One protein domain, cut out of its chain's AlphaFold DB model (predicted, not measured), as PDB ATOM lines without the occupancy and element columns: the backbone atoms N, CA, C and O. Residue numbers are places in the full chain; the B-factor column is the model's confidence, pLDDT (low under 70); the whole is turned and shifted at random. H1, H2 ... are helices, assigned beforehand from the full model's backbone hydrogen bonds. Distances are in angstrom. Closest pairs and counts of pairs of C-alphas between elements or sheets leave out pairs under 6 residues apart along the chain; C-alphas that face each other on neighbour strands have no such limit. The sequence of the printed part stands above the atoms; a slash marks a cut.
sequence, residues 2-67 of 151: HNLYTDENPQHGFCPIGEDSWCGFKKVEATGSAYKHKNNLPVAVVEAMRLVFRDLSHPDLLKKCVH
ATOM      1  N   HIS A   2      14.238  16.739  -9.360       73.31
ATOM      2  CA  HIS A   2      14.353  15.268  -9.351       73.31
ATOM      3  C   HIS A   2      15.258  14.669 -10.438       73.31
ATOM      4  O   HIS A   2      15.504  13.470 -10.438       73.31
ATOM      5  N   ASN A   3      15.799  15.506 -11.323       68.81
ATOM      6  CA  ASN A   3      16.493  15.083 -12.539       68.81
ATOM      7  C   ASN A   3      17.991  14.761 -12.343       68.81
ATOM      8  O   ASN A   3      18.679  14.535 -13.331       68.81
ATOM      9  N   LEU A   4      18.521  14.795 -11.114       71.06
ATOM     10  CA  LEU A   4      19.901  14.374 -10.793       71.06
ATOM     11  C   LEU A   4      19.972  13.069 -10.006       71.06
ATOM     12  O   LEU A   4      21.064  12.596  -9.702       71.06
ATOM     13  N   TYR A   5      18.829  12.561  -9.562       76.75
ATOM     14  CA  TYR A   5      18.813  11.581  -8.493       76.75
ATOM     15  C   TYR A   5      19.071  10.204  -9.075       76.75
ATOM     16  O   TYR A   5      18.440   9.807 -10.051       76.75
ATOM     17  N   THR A   6      20.003   9.489  -8.464       75.44
ATOM     18  CA  THR A   6      20.323   8.112  -8.826       75.44
ATOM     19  C   THR A   6      19.910   7.188  -7.691       75.44
ATOM     20  O   THR A   6      19.619   7.651  -6.584       75.44
ATOM     21  N   ASP A   7      19.885   5.882  -7.953       79.38
ATOM     22  CA  ASP A   7      19.605   4.893  -6.911       79.38
ATOM     23  C   ASP A   7      20.681   4.947  -5.799       79.38
ATOM     24  O   ASP A   7      20.373   4.726  -4.631       79.38
ATOM     25  N   GLU A   8      21.915   5.343  -6.132       78.00
ATOM     26  CA  GLU A   8      23.033   5.525  -5.194       78.00
ATOM     27  C   GLU A   8      23.000   6.870  -4.446       78.00
ATOM     28  O   GLU A   8      23.602   6.997  -3.380       78.00
ATOM     29  N   ASN A   9      22.319   7.889  -4.987       78.06
ATOM     30  CA  ASN A   9      22.199   9.217  -4.377       78.06
ATOM     31  C   ASN A   9      20.766   9.787  -4.490       78.06
ATOM     32  O   ASN A   9      20.521  10.744  -5.241       78.06
ATOM     33  N   PRO A  10      19.799   9.218  -3.745       80.62
ATOM     34  CA  PRO A  10      18.397   9.623  -3.807       80.62
ATOM     35  C   PRO A  10      18.141  10.913  -3.002       80.62
ATOM     36  O   PRO A  10      17.839  10.881  -1.810       80.62
ATOM     37  N   GLN A  11      18.203  12.087  -3.639       81.19
ATOM     38  CA  GLN A  11      18.008  13.382  -2.952       81.19
ATOM     39  C   GLN A  11      16.531  13.821  -2.850       81.19
ATOM     40  O   GLN A  11      16.147  14.937  -3.213       81.19
ATOM     41  N   HIS A  12      15.676  12.963  -2.293       85.56
ATOM     42  CA  HIS A  12      14.234  13.224  -2.117       85.56
ATOM     43  C   HIS A  12      13.868  13.876  -0.774       85.56
ATOM     44  O   HIS A  12      12.722  13.799  -0.340       85.56
ATOM     45  N   GLY A  13      14.823  14.525  -0.100       85.12
ATOM     46  CA  GLY A  13      14.636  15.070   1.255       85.12
ATOM     47  C   GLY A  13      13.581  16.179   1.378       85.12
ATOM     48  O   GLY A  13      13.032  16.376   2.453       85.12
ATOM     49  N   PHE A  14      13.263  16.874   0.282       84.31
ATOM     50  CA  PHE A  14      12.231  17.923   0.250       84.31
ATOM     51  C   PHE A  14      10.856  17.420  -0.214       84.31
ATOM     52  O   PHE A  14       9.928  18.210  -0.375       84.31
ATOM     53  N   CYS A  15      10.725  16.123  -0.488       90.00
ATOM     54  CA  CYS A  15       9.457  15.541  -0.902       90.00
ATOM     55  C   CYS A  15       8.599  15.202   0.324       90.00
ATOM     56  O   CYS A  15       9.147  14.736   1.325       90.00
ATOM     57  N   PRO A  16       7.267  15.346   0.240       90.31
ATOM     58  CA  PRO A  16       6.367  14.824   1.260       90.31
ATOM     59  C   PRO A  16       6.587  13.321   1.463       90.31
ATOM     60  O   PRO A  16       6.890  12.604   0.507       90.31
ATOM     61  N   ILE A  17       6.435  12.851   2.695       91.19
ATOM     62  CA  ILE A  17       6.572  11.435   3.058       91.19
ATOM     63  C   ILE A  17       5.193  10.766   2.978       91.19
ATOM     64  O   ILE A  17       4.180  11.425   3.204       91.19
ATOM     65  N   GLY A  18       5.159   9.465   2.682       89.38
ATOM     66  CA  GLY A  18       3.951   8.642   2.739       89.38
ATOM     67  C   GLY A  18       3.408   8.231   1.372       89.38
ATOM     68  O   GLY A  18       3.864   8.698   0.324       89.38
ATOM     69  N   GLU A  19       2.412   7.348   1.399       89.69
ATOM     70  CA  GLU A  19       1.783   6.754   0.209       89.69
ATOM     71  C   GLU A  19       1.063   7.794  -0.667       89.69
ATOM     72  O   GLU A  19       0.976   7.635  -1.885       89.69
ATOM     73  N   ASP A  20       0.649   8.914  -0.070       90.25
ATOM     74  CA  ASP A  20       0.009  10.040  -0.760       90.25
ATOM     75  C   ASP A  20       1.008  11.057  -1.335       90.25
ATOM     76  O   ASP A  20       0.615  12.039  -1.970       90.25
ATOM     77  N   SER A  21       2.318  10.843  -1.160       90.31
ATOM     78  CA  SER A  21       3.336  11.759  -1.675       90.31
ATOM     79  C   SER A  21       3.213  11.946  -3.187       90.31
ATOM     80  O   SER A  21       3.054  10.998  -3.952       90.31
ATOM     81  N   TRP A  22       3.357  13.164  -3.696       88.94
ATOM     82  CA  TRP A  22       3.472  13.356  -5.146       88.94
ATOM     83  C   TRP A  22       4.811  12.823  -5.695       88.94
ATOM     84  O   TRP A  22       4.949  12.626  -6.902       88.94
ATOM     85  N   CYS A  23       5.794  12.548  -4.831       88.38
ATOM     86  CA  CYS A  23       7.072  11.976  -5.224       88.38
ATOM     87  C   CYS A  23       6.993  10.448  -5.338       88.38
ATOM     88  O   CYS A  23       6.797   9.747  -4.348       88.38
ATOM     89  N   GLY A  24       7.232   9.926  -6.545       87.31
ATOM     90  CA  GLY A  24       7.212   8.487  -6.812       87.31
ATOM     91  C   GLY A  24       8.165   7.674  -5.928       87.31
ATOM     92  O   GLY A  24       7.776   6.603  -5.483       87.31
ATOM     93  N   PHE A  25       9.361   8.193  -5.619       87.94
ATOM     94  CA  PHE A  25      10.308   7.533  -4.709       87.94
ATOM     95  C   PHE A  25       9.749   7.434  -3.283       87.94
ATOM     96  O   PHE A  25       9.755   6.359  -2.698       87.94
ATOM     97  N   LYS A  26       9.199   8.530  -2.743       90.00
ATOM     98  CA  LYS A  26       8.625   8.551  -1.385       90.00
ATOM     99  C   LYS A  26       7.364   7.702  -1.246       90.00
ATOM    100  O   LYS A  26       7.150   7.122  -0.187       90.00
ATOM    101  N   LYS A  27       6.577   7.572  -2.318       91.12
ATOM    102  CA  LYS A  27       5.447   6.636  -2.364       91.12
ATOM    103  C   LYS A  27       5.898   5.191  -2.219       91.12
ATOM    104  O   LYS A  27       5.368   4.472  -1.382       91.12
ATOM    105  N   VAL A  28       6.865   4.767  -3.032       89.75
ATOM    106  CA  VAL A  28       7.307   3.366  -3.013       89.75
ATOM    107  C   VAL A  28       8.151   3.028  -1.788       89.75
ATOM    108  O   VAL A  28       8.104   1.895  -1.327       89.75
ATOM    109  N   GLU A  29       8.853   4.014  -1.219       88.50
ATOM    110  CA  GLU A  29       9.516   3.898   0.087       88.50
ATOM    111  C   GLU A  29       8.496   3.588   1.196       88.50
ATOM    112  O   GLU A  29       8.767   2.751   2.051       88.50
ATOM    113  N   ALA A  30       7.305   4.197   1.150       87.19
ATOM    114  CA  ALA A  30       6.236   3.934   2.113       87.19
ATOM    115  C   ALA A  30       5.549   2.568   1.905       87.19
ATOM    116  O   ALA A  30       5.218   1.906   2.883       87.19
ATOM    117  N   THR A  31       5.381   2.118   0.654       85.31
ATOM    118  CA  THR A  31       4.716   0.840   0.325       85.31
ATOM    119  C   THR A  31       5.664  -0.363   0.225       85.31
ATOM    120  O   THR A  31       5.222  -1.478  -0.052       85.31
ATOM    121  N   GLY A  32       6.972  -0.165   0.425       81.31
ATOM    122  CA  GLY A  32       7.984  -1.229   0.403       81.31
ATOM    123  C   GLY A  32       8.313  -1.783  -0.989       81.31
ATOM    124  O   GLY A  32       8.798  -2.907  -1.108       81.31
ATOM    125  N   SER A  33       8.044  -1.022  -2.053       82.31
ATOM    126  CA  SER A  33       8.309  -1.434  -3.439       82.31
ATOM    127  C   SER A  33       9.643  -0.894  -3.965       82.31
ATOM    128  O   SER A  33      10.121   0.156  -3.543       82.31
ATOM    129  N   ALA A  34      10.245  -1.586  -4.938       82.44
ATOM    130  CA  ALA A  34      11.486  -1.132  -5.565       82.44
ATOM    131  C   ALA A  34      11.248   0.097  -6.463       82.44
ATOM    132  O   ALA A  34      10.417   0.062  -7.376       82.44
ATOM    133  N   TYR A  35      12.010   1.170  -6.238       84.38
ATOM    134  CA  TYR A  35      12.093   2.308  -7.154       84.38
ATOM    135  C   TYR A  35      13.272   2.137  -8.105       84.38
ATOM    136  O   TYR A  35      14.316   1.637  -7.706       84.38
ATOM    137  N   LYS A  36      13.129   2.626  -9.338       83.88
ATOM    138  CA  LYS A  36      14.256   2.804 -10.253       83.88
ATOM    139  C   LYS A  36      14.263   4.240 -10.744       83.88
ATOM    140  O   LYS A  36      13.306   4.657 -11.408       83.88
ATOM    141  N   HIS A  37      15.326   4.979 -10.445       84.25
ATOM    142  CA  HIS A  37      15.481   6.334 -10.962       84.25
ATOM    143  C   HIS A  37      15.601   6.311 -12.495       84.25
ATOM    144  O   HIS A  37      16.320   5.501 -13.082       84.25
ATOM    145  N   LYS A  38      14.841   7.185 -13.161       72.81
ATOM    146  CA  LYS A  38      14.844   7.351 -14.620       72.81
ATOM    147  C   LYS A  38      15.267   8.776 -14.959       72.81
ATOM    148  O   LYS A  38      14.842   9.704 -14.282       72.81
ATOM    149  N   ASN A  39      15.977   8.924 -16.079       65.00
ATOM    150  CA  ASN A  39      16.300  10.195 -16.735       65.00
ATOM    151  C   ASN A  39      17.122  11.166 -15.877       65.00
ATOM    152  O   ASN A  39      16.595  12.108 -15.285       65.00
ATOM    153  N   ASN A  40      18.441  10.978 -15.911       71.94
ATOM    154  CA  ASN A  40      19.381  11.869 -15.245       71.94
ATOM    155  C   ASN A  40      19.886  12.900 -16.254       71.94
ATOM    156  O   ASN A  40      20.430  12.545 -17.301       71.94
ATOM    157  N   LEU A  41      19.702  14.180 -15.948       81.62
ATOM    158  CA  LEU A  41      20.384  15.247 -16.666       81.62
ATOM    159  C   LEU A  41      21.879  15.224 -16.302       81.62
ATOM    160  O   LEU A  41      22.220  14.909 -15.159       81.62
ATOM    161  N   PRO A  42      22.782  15.587 -17.232       86.44
ATOM    162  CA  PRO A  42      24.194  15.747 -16.908       86.44
ATOM    163  C   PRO A  42      24.392  16.739 -15.755       86.44
ATOM    164  O   PRO A  42      23.726  17.775 -15.711       86.44
ATOM    165  N   VAL A  43      25.347  16.455 -14.863       83.50
ATOM    166  CA  VAL A  43      25.631  17.279 -13.669       83.50
ATOM    167  C   VAL A  43      25.800  18.755 -14.029       83.50
ATOM    168  O   VAL A  43      25.132  19.599 -13.440       83.50
ATOM    169  N   ALA A  44      26.575  19.050 -15.074       88.56
ATOM    170  CA  ALA A  44      26.814  20.415 -15.543       88.56
ATOM    171  C   ALA A  44      25.522  21.174 -15.914       88.56
ATOM    172  O   ALA A  44      25.394  22.362 -15.624       88.56
ATOM    173  N   VAL A  45      24.537  20.496 -16.520       87.62
ATOM    174  CA  VAL A  45      23.242  21.108 -16.866       87.62
ATOM    175  C   VAL A  45      22.490  21.482 -15.597       87.62
ATOM    176  O   VAL A  45      21.919  22.567 -15.498       87.62
ATOM    177  N   VAL A  46      22.498  20.599 -14.603       84.50
ATOM    178  CA  VAL A  46      21.744  20.848 -13.379       84.50
ATOM    179  C   VAL A  46      22.428  21.862 -12.479       84.50
ATOM    180  O   VAL A  46      21.732  22.657 -11.858       84.50
ATOM    181  N   GLU A  47      23.755  21.914 -12.445       86.69
ATOM    182  CA  GLU A  47      24.481  22.990 -11.767       86.69
ATOM    183  C   GLU A  47      24.141  24.361 -12.364       86.69
ATOM    184  O   GLU A  47      23.826  25.288 -11.614       86.69
ATOM    185  N   ALA A  48      24.080  24.467 -13.696       90.31
ATOM    186  CA  ALA A  48      23.635  25.685 -14.369       90.31
ATOM    187  C   ALA A  48      22.177  26.039 -14.014       90.31
ATOM    188  O   ALA A  48      21.874  27.180 -13.659       90.31
ATOM    189  N   MET A  49      21.268  25.057 -14.037       88.81
ATOM    190  CA  MET A  49      19.861  25.269 -13.674       88.81
ATOM    191  C   MET A  49      19.678  25.600 -12.187       88.81
ATOM    192  O   MET A  49      18.788  26.372 -11.842       88.81
ATOM    193  N   ARG A  50      20.502  25.048 -11.290       86.56
ATOM    194  CA  ARG A  50      20.390  25.241  -9.837       86.56
ATOM    195  C   ARG A  50      20.558  26.704  -9.451       86.56
ATOM    196  O   ARG A  50      19.839  27.167  -8.569       86.56
ATOM    197  N   LEU A  51      21.470  27.422 -10.106       89.81
ATOM    198  CA  LEU A  51      21.647  28.861  -9.904       89.81
ATOM    199  C   LEU A  51      20.369  29.622 -10.273       89.81
ATOM    200  O   LEU A  51      19.852  30.377  -9.456       89.81
ATOM    201  N   VAL A  52      19.798  29.321 -11.443       91.62
ATOM    202  CA  VAL A  52      18.538  29.923 -11.903       91.62
ATOM    203  C   VAL A  52      17.397  29.616 -10.933       91.62
ATOM    204  O   VAL A  52      16.687  30.524 -10.515       91.62
ATOM    205  N   PHE A  53      17.233  28.359 -10.514       89.00
ATOM    206  CA  PHE A  53      16.194  27.980  -9.553       89.00
ATOM    207  C   PHE A  53      16.359  28.675  -8.202       89.00
ATOM    208  O   PHE A  53      15.359  29.093  -7.623       89.00
ATOM    209  N   ARG A  54      17.589  28.807  -7.694       90.00
ATOM    210  CA  ARG A  54      17.865  29.517  -6.437       90.00
ATOM    211  C   ARG A  54      17.442  30.977  -6.538       90.00
ATOM    212  O   ARG A  54      16.735  31.457  -5.658       90.00
ATOM    213  N   ASP A  55      17.844  31.650  -7.609       92.81
ATOM    214  CA  ASP A  55      17.544  33.064  -7.811       92.81
ATOM    215  C   ASP A  55      16.029  33.272  -8.025       92.81
ATOM    216  O   ASP A  55      15.438  34.185  -7.448       92.81
ATOM    217  N   LEU A  56      15.363  32.357  -8.746       90.69
ATOM    218  CA  LEU A  56      13.903  32.352  -8.906       90.69
ATOM    219  C   LEU A  56      13.136  32.019  -7.613       90.69
ATOM    220  O   LEU A  56      11.981  32.412  -7.464       90.69
ATOM    221  N   SER A  57      13.765  31.314  -6.671       90.00
ATOM    222  CA  SER A  57      13.175  30.985  -5.365       90.00
ATOM    223  C   SER A  57      13.443  32.057  -4.305       90.00
ATOM    224  O   SER A  57      13.108  31.854  -3.137       90.00
ATOM    225  N   HIS A  58      14.056  33.189  -4.671       94.00
ATOM    226  CA  HIS A  58      14.339  34.258  -3.721       94.00
ATOM    227  C   HIS A  58      13.026  34.840  -3.160       94.00
ATOM    228  O   HIS A  58      12.141  35.189  -3.950       94.00
ATOM    229  N   PRO A  59      12.876  35.005  -1.829       92.12
ATOM    230  CA  PRO A  59      11.633  35.483  -1.220       92.12
ATOM    231  C   PRO A  59      11.118  36.799  -1.810       92.12
ATOM    232  O   PRO A  59       9.918  36.942  -2.038       92.12
ATOM    233  N   ASP A  60      12.015  37.735  -2.134       90.19
ATOM    234  CA  ASP A  60      11.639  39.014  -2.756       90.19
ATOM    235  C   ASP A  60      11.035  38.858  -4.158       90.19
ATOM    236  O   ASP A  60      10.180  39.655  -4.553       90.19
ATOM    237  N   LEU A  61      11.456  37.839  -4.918       87.94
ATOM    238  CA  LEU A  61      10.851  37.525  -6.209       87.94
ATOM    239  C   LEU A  61       9.515  36.810  -6.005       87.94
ATOM    240  O   LEU A  61       8.512  37.215  -6.588       87.94
ATOM    241  N   LEU A  62       9.479  35.810  -5.120       87.69
ATOM    242  CA  LEU A  62       8.267  35.045  -4.823       87.69
ATOM    243  C   LEU A  62       7.150  35.914  -4.238       87.69
ATOM    244  O   LEU A  62       5.985  35.701  -4.561       87.69
ATOM    245  N   LYS A  63       7.470  36.951  -3.453       87.19
ATOM    246  CA  LYS A  63       6.487  37.914  -2.925       87.19
ATOM    247  C   LYS A  63       5.708  38.629  -4.038       87.19
ATOM    248  O   LYS A  63       4.543  38.964  -3.840       87.19
ATOM    249  N   LYS A  64       6.312  38.806  -5.220       80.38
ATOM    250  CA  LYS A  64       5.645  39.336  -6.427       80.38
ATOM    251  C   LYS A  64       4.753  38.302  -7.123       80.38
ATOM    252  O   LYS A  64       4.047  38.637  -8.060       80.38
ATOM    253  N   CYS A  65       4.784  37.042  -6.716       79.38
ATOM    254  CA  CYS A  65       3.873  36.015  -7.221       79.38
ATOM    255  C   CYS A  65       2.650  35.847  -6.304       79.38
ATOM    256  O   CYS A  65       1.597  35.423  -6.768       79.38
ATOM    257  N   VAL A  66       2.754  36.231  -5.023       77.81
ATOM    258  CA  VAL A  66       1.690  36.053  -4.012       77.81
ATOM    259  C   VAL A  66       0.455  36.913  -4.289       77.81
ATOM    260  O   VAL A  66      -0.650  36.536  -3.926       77.81
ATOM    261  N   HIS A  67       0.607  38.062  -4.949       72.12
ATOM    262  CA  HIS A  67      -0.521  38.960  -5.203       72.12
ATOM    263  C   HIS A  67      -1.484  38.471  -6.294       72.12
ATOM    264  O   HIS A  67      -2.460  39.163  -6.568       72.12
TER     265      HIS A  67
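AT A GLANCE: This is residues 2 to 67 of the 151 residues of an uncharacterized protein of Araneus ventricosus (UniProt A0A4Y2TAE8). Picture a loose, flat arch: on one side a loop-rich body, with the short helix H1 at its far end and the long unnamed stretch of residues 2 to 23 looping between H1 and the top of the arch, and on the other side an arm of two helices, H2 and then H3, whose residues 48 to 67 stick out free. No helix packs on another, and the long link from H1 to H2 makes the top of the arch. The printed part has 66 residues with three named helices, H1, H2 and H3 in chain order, and no named strand; the class is all helix, though the helices hold 30 of the 66 residues, under half. The whole is loose, with a radius of gyration of the C-alphas of 14.8 A, and spans 41 by 30 by 14 A.

HOW THE PARTS SIT: Start at His 2 and pass through residues 2 to 23, a long stretch with no named element, until you reach H1, residues 24 to 31. Go on to H2, residues 43 to 56, and you will find it apart from H1. Next comes H3, residues 59 to 66, which is also apart from H1. H2 and H3 are close but not clearly touching: their closest C-alphas, those of Leu 56 and Leu 62, are 7.5 A apart. Their lines stand at a steep tilt of 69 degrees, only just short of about perpendicular, and they run the same way. Look at the backbone O and N atoms: in H1 every O i to N i+4 pair is within hydrogen-bond range, while in H2 it is 8 of 10 pairs and in H3 2 of 4.

IN THESE COORDINATES: Find C-alpha 24 at (7.212, 8.487, -6.812), where H1 begins; from there it runs 10.8 A from first to last C-alpha, to Thr 31. Then look for C-alpha 43 at (25.631, 17.279, -13.669), the start of H2, the longest helix with 14 residues; it runs 19.7 A to Leu 56. H3 runs from Pro 59 to Val 66, 10.3 A, and ends at C-alpha 66, at (1.690, 36.053, -4.012).

THE WHOLE: The two C-alphas farthest apart are those of Ala 34 and His 67, 41.9 A, and those of His 2 and His 67 are 28.3 A apart. Without residues 48 to 67, which stand free, the body of 46 residues spans 33 by 19 by 13 A. The link from H1 to H2, with 11 residues, is long, and that from H2 to H3, with 2, is tight. The printed part has no cut. In the B-factor column you will find a mean pLDDT of 84.7 for the printed part of this model, with residues 3 and 39 under 70.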